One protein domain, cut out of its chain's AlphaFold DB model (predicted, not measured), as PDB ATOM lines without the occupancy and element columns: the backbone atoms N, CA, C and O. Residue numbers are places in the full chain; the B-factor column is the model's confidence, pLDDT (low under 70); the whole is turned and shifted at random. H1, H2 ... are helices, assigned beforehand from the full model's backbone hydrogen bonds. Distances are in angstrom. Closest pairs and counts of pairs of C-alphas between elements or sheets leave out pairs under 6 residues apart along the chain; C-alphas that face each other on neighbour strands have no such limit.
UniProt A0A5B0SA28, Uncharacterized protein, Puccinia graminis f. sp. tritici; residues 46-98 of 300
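What this domain is: This is residues 46 to 98 of the 300 residues of an uncharacterized protein of Puccinia graminis f. sp. tritici (UniProt A0A5B0SA28). H1 and H2, the two longest helices, make a V that is narrowest near Leu 55 and Ile 65, and H3 runs across one side of it, from the first residues of H2 towards H4. The short helix H4 lies by the last residues of H1, away from H2. The printed part has 53 residues with four named helices, in the order H1, H2, H3, H4, and no named strand; its class is all helix. It is compact, with a radius of gyration of the C-alphas of 10.0 A, and its outline is rounded, with spans of 27 by 20 by 19 A.

Where its parts are: H1, residues 46 to 57, begins at C-alpha 46 (2.936, 41.975, 52.355) and is 16.3 A long from first to last C-alpha. H2, residues 62 to 73, is 15.5 A long and begins at C-alpha 62 (-15.435, 42.741, 48.240). H3, residues 79 to 88, is 14.3 A long. H4, residues 92 to 97, is 8.5 A long and ends at C-alpha 97 (-15.305, 48.857, 61.961).

How they stand to each other: H1 and H2 are close but not clearly touching; their closest C-alphas, of Leu 55 and Ile 65, are 6.5 A apart. They run opposite ways at a steep tilt of 50 degrees. With residues 56 to 57 alone, H1 only just touches H4, with 3 pairs of C-alphas within 8 A; the closest are those of Leu 56 and Glu 95, 6.4 A apart. These two run the same way at a shallow tilt of 26 degrees. H2 touches H3 with residues 62 to 66 alone, about perpendicular at 85 degrees; the closest C-alphas, of Gly 62 and Ala 79, are 7.3 A apart. H1 and H3 are near each other. H3 and H4 are close but not clearly touching, with the C-alphas of Gln 86 and Arg 92 closest at 6.2 A. H2 and H4 are apart. In H1, H2, H3 and H4 every O i to N i+4 pair is within hydrogen-bond range.

The domain as a whole: The two C-alphas farthest apart, of Gly 74 and Gln 97, are 28.0 A apart. The printed part has no cut, and the links H1 to H2, H2 to H3 and H3 to H4 are tight. The mean pLDDT of the printed part is 82.3; residues 92 to 98, of which 92 to 97 belong to H4, are under 70.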
ATOM      1  N   ASP A  46       2.954  40.739  51.573       81.69
ATOM      2  CA  ASP A  46       2.936  41.975  52.355       81.69
ATOM      3  C   ASP A  46       2.424  43.196  51.573       81.69
ATOM      4  O   ASP A  46       1.608  43.960  52.085       81.69
ATOM      5  N   VAL A  47       2.831  43.362  50.310       86.00
ATOM      6  CA  VAL A  47       2.353  44.442  49.426       86.00
ATOM      7  C   VAL A  47       0.873  44.246  49.113       86.00
ATOM      8  O   VAL A  47       0.090  45.194  49.108       86.00
ATOM      9  N   LEU A  48       0.458  42.997  48.893       87.44
ATOM     10  CA  LEU A  48      -0.938  42.663  48.628       87.44
ATOM     11  C   LEU A  48      -1.808  42.936  49.860       87.44
ATOM     12  O   LEU A  48      -2.910  43.477  49.738       87.44
ATOM     13  N   ARG A  49      -1.301  42.599  51.048       89.12
ATOM     14  CA  ARG A  49      -1.943  42.920  52.320       89.12
ATOM     15  C   ARG A  49      -2.113  44.431  52.493       89.12
ATOM     16  O   ARG A  49      -3.229  44.848  52.798       89.12
ATOM     17  N   ASP A  50      -1.070  45.223  52.242       90.75
ATOM     18  CA  ASP A  50      -1.104  46.690  52.359       90.75
ATOM     19  C   ASP A  50      -2.120  47.324  51.391       90.75
ATOM     20  O   ASP A  50      -2.964  48.128  51.789       90.75
ATOM     21  N   ILE A  51      -2.150  46.871  50.133       90.00
ATOM     22  CA  ILE A  51      -3.144  47.319  49.143       90.00
ATOM     23  C   ILE A  51      -4.569  46.989  49.606       90.00
ATOM     24  O   ILE A  51      -5.459  47.842  49.551       90.00
ATOM     25  N   VAL A  52      -4.819  45.757  50.061       88.31
ATOM     26  CA  VAL A  52      -6.155  45.344  50.519       88.31
ATOM     27  C   VAL A  52      -6.576  46.130  51.760       88.31
ATOM     28  O   VAL A  52      -7.732  46.547  51.846       88.31
ATOM     29  N   GLU A  53      -5.659  46.380  52.691       88.69
ATOM     30  CA  GLU A  53      -5.893  47.226  53.860       88.69
ATOM     31  C   GLU A  53      -6.236  48.665  53.451       88.69
ATOM     32  O   GLU A  53      -7.257  49.204  53.884       88.69
ATOM     33  N   GLN A  54      -5.482  49.252  52.519       90.00
ATOM     34  CA  GLN A  54      -5.760  50.584  51.987       90.00
ATOM     35  C   GLN A  54      -7.147  50.667  51.324       90.00
ATOM     36  O   GLN A  54      -7.862  51.661  51.487       90.00
ATOM     37  N   LEU A  55      -7.554  49.635  50.578       89.19
ATOM     38  CA  LEU A  55      -8.868  49.578  49.928       89.19
ATOM     39  C   LEU A  55     -10.013  49.425  50.938       89.19
ATOM     40  O   LEU A  55     -11.076  50.019  50.743       89.19
ATOM     41  N   LEU A  56      -9.788  48.686  52.027       86.88
ATOM     42  CA  LEU A  56     -10.736  48.579  53.137       86.88
ATOM     43  C   LEU A  56     -10.867  49.902  53.899       86.88
ATOM     44  O   LEU A  56     -11.986  50.305  54.206       86.88
ATOM     45  N   CYS A  57      -9.764  50.623  54.123       83.94
ATOM     46  CA  CYS A  57      -9.783  51.962  54.722       83.94
ATOM     47  C   CYS A  57     -10.577  52.968  53.872       83.94
ATOM     48  O   CYS A  57     -11.310  53.798  54.412       83.94
ATOM     49  N   LYS A  58     -10.498  52.851  52.540       82.88
ATOM     50  CA  LYS A  58     -11.301  53.638  51.585       82.88
ATOM     51  C   LYS A  58     -12.779  53.215  51.526       82.88
ATOM     52  O   LYS A  58     -13.569  53.870  50.852       82.88
ATOM     53  N   GLY A  59     -13.167  52.143  52.220       81.50
ATOM     54  CA  GLY A  59     -14.550  51.667  52.309       81.50
ATOM     55  C   GLY A  59     -15.021  50.822  51.123       81.50
ATOM     56  O   GLY A  59     -16.221  50.563  50.986       81.50
ATOM     57  N   HIS A  60     -14.106  50.364  50.263       83.81
ATOM     58  CA  HIS A  60     -14.465  49.491  49.150       83.81
ATOM     59  C   HIS A  60     -14.949  48.125  49.659       83.81
ATOM     60  O   HIS A  60     -14.414  47.559  50.610       83.81
ATOM     61  N   LYS A  61     -15.991  47.584  49.018       86.88
ATOM     62  CA  LYS A  61     -16.555  46.263  49.338       86.88
ATOM     63  C   LYS A  61     -15.934  45.177  48.462       86.88
ATOM     64  O   LYS A  61     -15.426  45.473  47.385       86.88
ATOM     65  N   GLY A  62     -16.031  43.919  48.894       84.44
ATOM     66  CA  GLY A  62     -15.435  42.741  48.240       84.44
ATOM     67  C   GLY A  62     -15.384  42.743  46.700       84.44
ATOM     68  O   GLY A  62     -14.290  42.590  46.159       84.44
ATOM     69  N   PRO A  63     -16.498  42.939  45.963       84.44
ATOM     70  CA  PRO A  63     -16.463  42.953  44.496       84.44
ATOM     71  C   PRO A  63     -15.651  44.125  43.923       84.44
ATOM     72  O   PRO A  63     -14.901  43.927  42.973       84.44
ATOM     73  N   MET A  64     -15.722  45.304  44.546       85.50
ATOM     74  CA  MET A  64     -14.948  46.482  44.147       85.50
ATOM     75  C   MET A  64     -13.455  46.301  44.439       85.50
ATOM     76  O   MET A  64     -12.618  46.688  43.636       85.50
ATOM     77  N   ILE A  65     -13.106  45.664  45.563       89.56
ATOM     78  CA  ILE A  65     -11.710  45.331  45.884       89.56
ATOM     79  C   ILE A  65     -11.137  44.394  44.815       89.56
ATOM     80  O   ILE A  65     -10.038  44.628  44.327       89.56
ATOM     81  N   ARG A  66     -11.893  43.366  44.410       88.81
ATOM     82  CA  ARG A  66     -11.474  42.440  43.344       88.81
ATOM     83  C   ARG A  66     -11.287  43.148  42.006       88.81
ATOM     84  O   ARG A  66     -10.292  42.892  41.340       88.81
ATOM     85  N   GLN A  67     -12.206  44.044  41.651       90.81
ATOM     86  CA  GLN A  67     -12.102  44.841  40.432       90.81
ATOM     87  C   GLN A  67     -10.845  45.721  40.446       90.81
ATOM     88  O   GLN A  67     -10.065  45.699  39.501       90.81
ATOM     89  N   ILE A  68     -10.585  46.423  41.552       89.75
ATOM     90  CA  ILE A  68      -9.416  47.302  41.683       89.75
ATOM     91  C   ILE A  68      -8.101  46.509  41.686       89.75
ATOM     92  O   ILE A  68      -7.127  46.945  41.077       89.75
ATOM     93  N   LEU A  69      -8.060  45.346  42.341       88.25
ATOM     94  CA  LEU A  69      -6.885  44.467  42.336       88.25
ATOM     95  C   LEU A  69      -6.550  43.970  40.926       88.25
ATOM     96  O   LEU A  69      -5.380  43.949  40.548       88.25
ATOM     97  N   GLN A  70      -7.569  43.636  40.138       89.06
ATOM     98  CA  GLN A  70      -7.383  43.185  38.767       89.06
ATOM     99  C   GLN A  70      -6.962  44.334  37.839       89.06
ATOM    100  O   GLN A  70      -5.974  44.203  37.126       89.06
ATOM    101  N   GLU A  71      -7.672  45.467  37.870       89.31
ATOM    102  CA  GLU A  71      -7.447  46.594  36.950       89.31
ATOM    103  C   GLU A  71      -6.162  47.373  37.254       89.31
ATOM    104  O   GLU A  71      -5.444  47.761  36.337       89.31
ATOM    105  N   LYS A  72      -5.872  47.636  38.536       86.62
ATOM    106  CA  LYS A  72      -4.754  48.514  38.927       86.62
ATOM    107  C   LYS A  72      -3.478  47.765  39.259       86.62
ATOM    108  O   LYS A  72      -2.399  48.324  39.097       86.62
ATOM    109  N   HIS A  73      -3.604  46.542  39.765       79.38
ATOM    110  CA  HIS A  73      -2.459  45.762  40.225       79.38
ATOM    111  C   HIS A  73      -2.183  44.539  39.343       79.38
ATOM    112  O   HIS A  73      -1.168  43.884  39.549       79.38
ATOM    113  N   GLY A  74      -3.043  44.229  38.363       83.38
ATOM    114  CA  GLY A  74      -2.891  43.051  37.503       83.38
ATOM    115  C   GLY A  74      -3.084  41.723  38.242       83.38
ATOM    116  O   GLY A  74      -2.755  40.667  37.710       83.38
ATOM    117  N   ILE A  75      -3.611  41.755  39.472       83.31
ATOM    118  CA  ILE A  75      -3.747  40.578  40.331       83.31
ATOM    119  C   ILE A  75      -5.171  40.051  40.202       83.31
ATOM    120  O   ILE A  75      -6.116  40.579  40.795       83.31
ATOM    121  N   SER A  76      -5.325  38.972  39.440       83.69
ATOM    122  CA  SER A  76      -6.584  38.236  39.375       83.69
ATOM    123  C   SER A  76      -6.718  37.342  40.604       83.69
ATOM    124  O   SER A  76      -5.895  36.461  40.840       83.69
ATOM    125  N   MET A  77      -7.760  37.550  41.413       84.50
ATOM    126  CA  MET A  77      -8.049  36.655  42.532       84.50
ATOM    127  C   MET A  77      -9.533  36.361  42.721       84.50
ATOM    128  O   MET A  77     -10.428  37.201  42.538       84.50
ATOM    129  N   SER A  78      -9.801  35.122  43.132       85.94
ATOM    130  CA  SER A  78     -11.149  34.665  43.448       85.94
ATOM    131  C   SER A  78     -11.653  35.281  44.758       85.94
ATOM    132  O   SER A  78     -10.887  35.618  45.666       85.94
ATOM    133  N   ALA A  79     -12.976  35.415  44.882       84.62
ATOM    134  CA  ALA A  79     -13.603  35.967  46.084       84.62
ATOM    135  C   ALA A  79     -13.317  35.126  47.338       84.62
ATOM    136  O   ALA A  79     -13.148  35.676  48.427       84.62
ATOM    137  N   SER A  80     -13.223  33.802  47.192       82.50
ATOM    138  CA  SER A  80     -12.860  32.891  48.278       82.50
ATOM    139  C   SER A  80     -11.431  33.127  48.763       82.50
ATOM    140  O   SER A  80     -11.220  33.182  49.973       82.50
ATOM    141  N   THR A  81     -10.480  33.348  47.850       87.75
ATOM    142  CA  THR A  81      -9.074  33.643  48.180       87.75
ATOM    143  C   THR A  81      -8.940  34.980  48.896       87.75
ATOM    144  O   THR A  81      -8.324  35.033  49.957       87.75
ATOM    145  N   LEU A  82      -9.586  36.034  48.381       86.12
ATOM    146  CA  LEU A  82      -9.645  37.342  49.043       86.12
ATOM    147  C   LEU A  82     -10.218  37.208  50.459       86.12
ATOM    148  O   LEU A  82      -9.623  37.679  51.425       86.12
ATOM    149  N   THR A  83     -11.351  36.514  50.589       85.94
ATOM    150  CA  THR A  83     -11.998  36.312  51.887       85.94
ATOM    151  C   THR A  83     -11.073  35.549  52.826       85.94
ATOM    152  O   THR A  83     -10.925  35.964  53.967       85.94
ATOM    153  N   CYS A  84     -10.453  34.457  52.364       87.00
ATOM    154  CA  CYS A  84      -9.512  33.644  53.132       87.00
ATOM    155  C   CYS A  84      -8.344  34.490  53.649       87.00
ATOM    156  O   CYS A  84      -8.143  34.559  54.860       87.00
ATOM    157  N   ARG A  85      -7.673  35.229  52.757       85.94
ATOM    158  CA  ARG A  85      -6.559  36.127  53.092       85.94
ATOM    159  C   ARG A  85      -6.971  37.212  54.088       85.94
ATOM    160  O   ARG A  85      -6.296  37.403  55.089       85.94
ATOM    161  N   GLN A  86      -8.144  37.828  53.924       85.44
ATOM    162  CA  GLN A  86      -8.686  38.774  54.910       85.44
ATOM    163  C   GLN A  86      -8.933  38.141  56.292       85.44
ATOM    164  O   GLN A  86      -8.851  38.843  57.303       85.44
ATOM    165  N   LYS A  87      -9.249  36.835  56.375       84.81
ATOM    166  CA  LYS A  87      -9.327  36.133  57.672       84.81
ATOM    167  C   LYS A  87      -7.936  35.957  58.261       84.81
ATOM    168  O   LYS A  87      -7.762  36.268  59.435       84.81
ATOM    169  N   THR A  88      -6.997  35.468  57.455       86.44
ATOM    170  CA  THR A  88      -5.617  35.186  57.864       86.44
ATOM    171  C   THR A  88      -4.912  36.452  58.345       86.44
ATOM    172  O   THR A  88      -4.264  36.432  59.383       86.44
ATOM    173  N   TRP A  89      -5.124  37.580  57.665       85.88
ATOM    174  CA  TRP A  89      -4.546  38.879  58.017       85.88
ATOM    175  C   TRP A  89      -5.342  39.663  59.077       85.88
ATOM    176  O   TRP A  89      -4.980  40.787  59.407       85.88
ATOM    177  N   GLY A  90      -6.452  39.126  59.598       82.00
ATOM    178  CA  GLY A  90      -7.266  39.799  60.624       82.00
ATOM    179  C   GLY A  90      -8.077  41.017  60.140       82.00
ATOM    180  O   GLY A  90      -8.737  41.680  60.940       82.00
ATOM    181  N   LEU A  91      -8.126  41.286  58.831       77.62
ATOM    182  CA  LEU A  91      -8.738  42.486  58.239       77.62
ATOM    183  C   LEU A  91     -10.277  42.531  58.319       77.62
ATOM    184  O   LEU A  91     -10.891  43.565  58.053       77.62
ATOM    185  N   ARG A  92     -10.933  41.450  58.763       65.06
ATOM    186  CA  ARG A  92     -12.384  41.467  59.044       65.06
ATOM    187  C   ARG A  92     -12.772  42.434  60.152       65.06
ATOM    188  O   ARG A  92     -13.937  42.817  60.233       65.06
ATOM    189  N   GLN A  93     -11.835  42.812  61.018       63.44
ATOM    190  CA  GLN A  93     -12.098  43.836  62.016       63.44
ATOM    191  C   GLN A  93     -12.256  45.211  61.361       63.44
ATOM    192  O   GLN A  93     -13.182  45.915  61.741       63.44
ATOM    193  N   LEU A  94     -11.474  45.541  60.324       57.22
ATOM    194  CA  LEU A  94     -11.582  46.803  59.577       57.22
ATOM    195  C   LEU A  94     -12.870  46.880  58.746       57.22
ATOM    196  O   LEU A  94     -13.581  47.879  58.815       57.22
ATOM    197  N   GLU A  95     -13.255  45.795  58.063       53.47
ATOM    198  CA  GLU A  95     -14.552  45.734  57.365       53.47
ATOM    199  C   GLU A  95     -15.736  45.873  58.342       53.47
ATOM    200  O   GLU A  95     -16.748  46.503  58.026       53.47
ATOM    201  N   ARG A  96     -15.600  45.325  59.560       56.12
ATOM    202  CA  ARG A  96     -16.595  45.466  60.637       56.12
ATOM    203  C   ARG A  96     -16.552  46.803  61.366       56.12
ATOM    204  O   ARG A  96     -17.555  47.139  61.989       56.12
ATOM    205  N   GLN A  97     -15.438  47.532  61.341       54.19
ATOM    206  CA  GLN A  97     -15.305  48.857  61.961       54.19
ATOM    207  C   GLN A  97     -15.921  49.960  61.089       54.19
ATOM    208  O   GLN A  97     -16.195  51.041  61.600       54.19
ATOM    209  N   GLN A  98     -16.238  49.674  59.821       55.69
ATOM    210  CA  GLN A  98     -17.030  50.558  58.966       55.69
ATOM    211  C   GLN A  98     -18.447  50.023  58.693       55.69
ATOM    212  O   GLN A  98     -18.796  49.595  57.589       55.69
TER     213      GLN A  98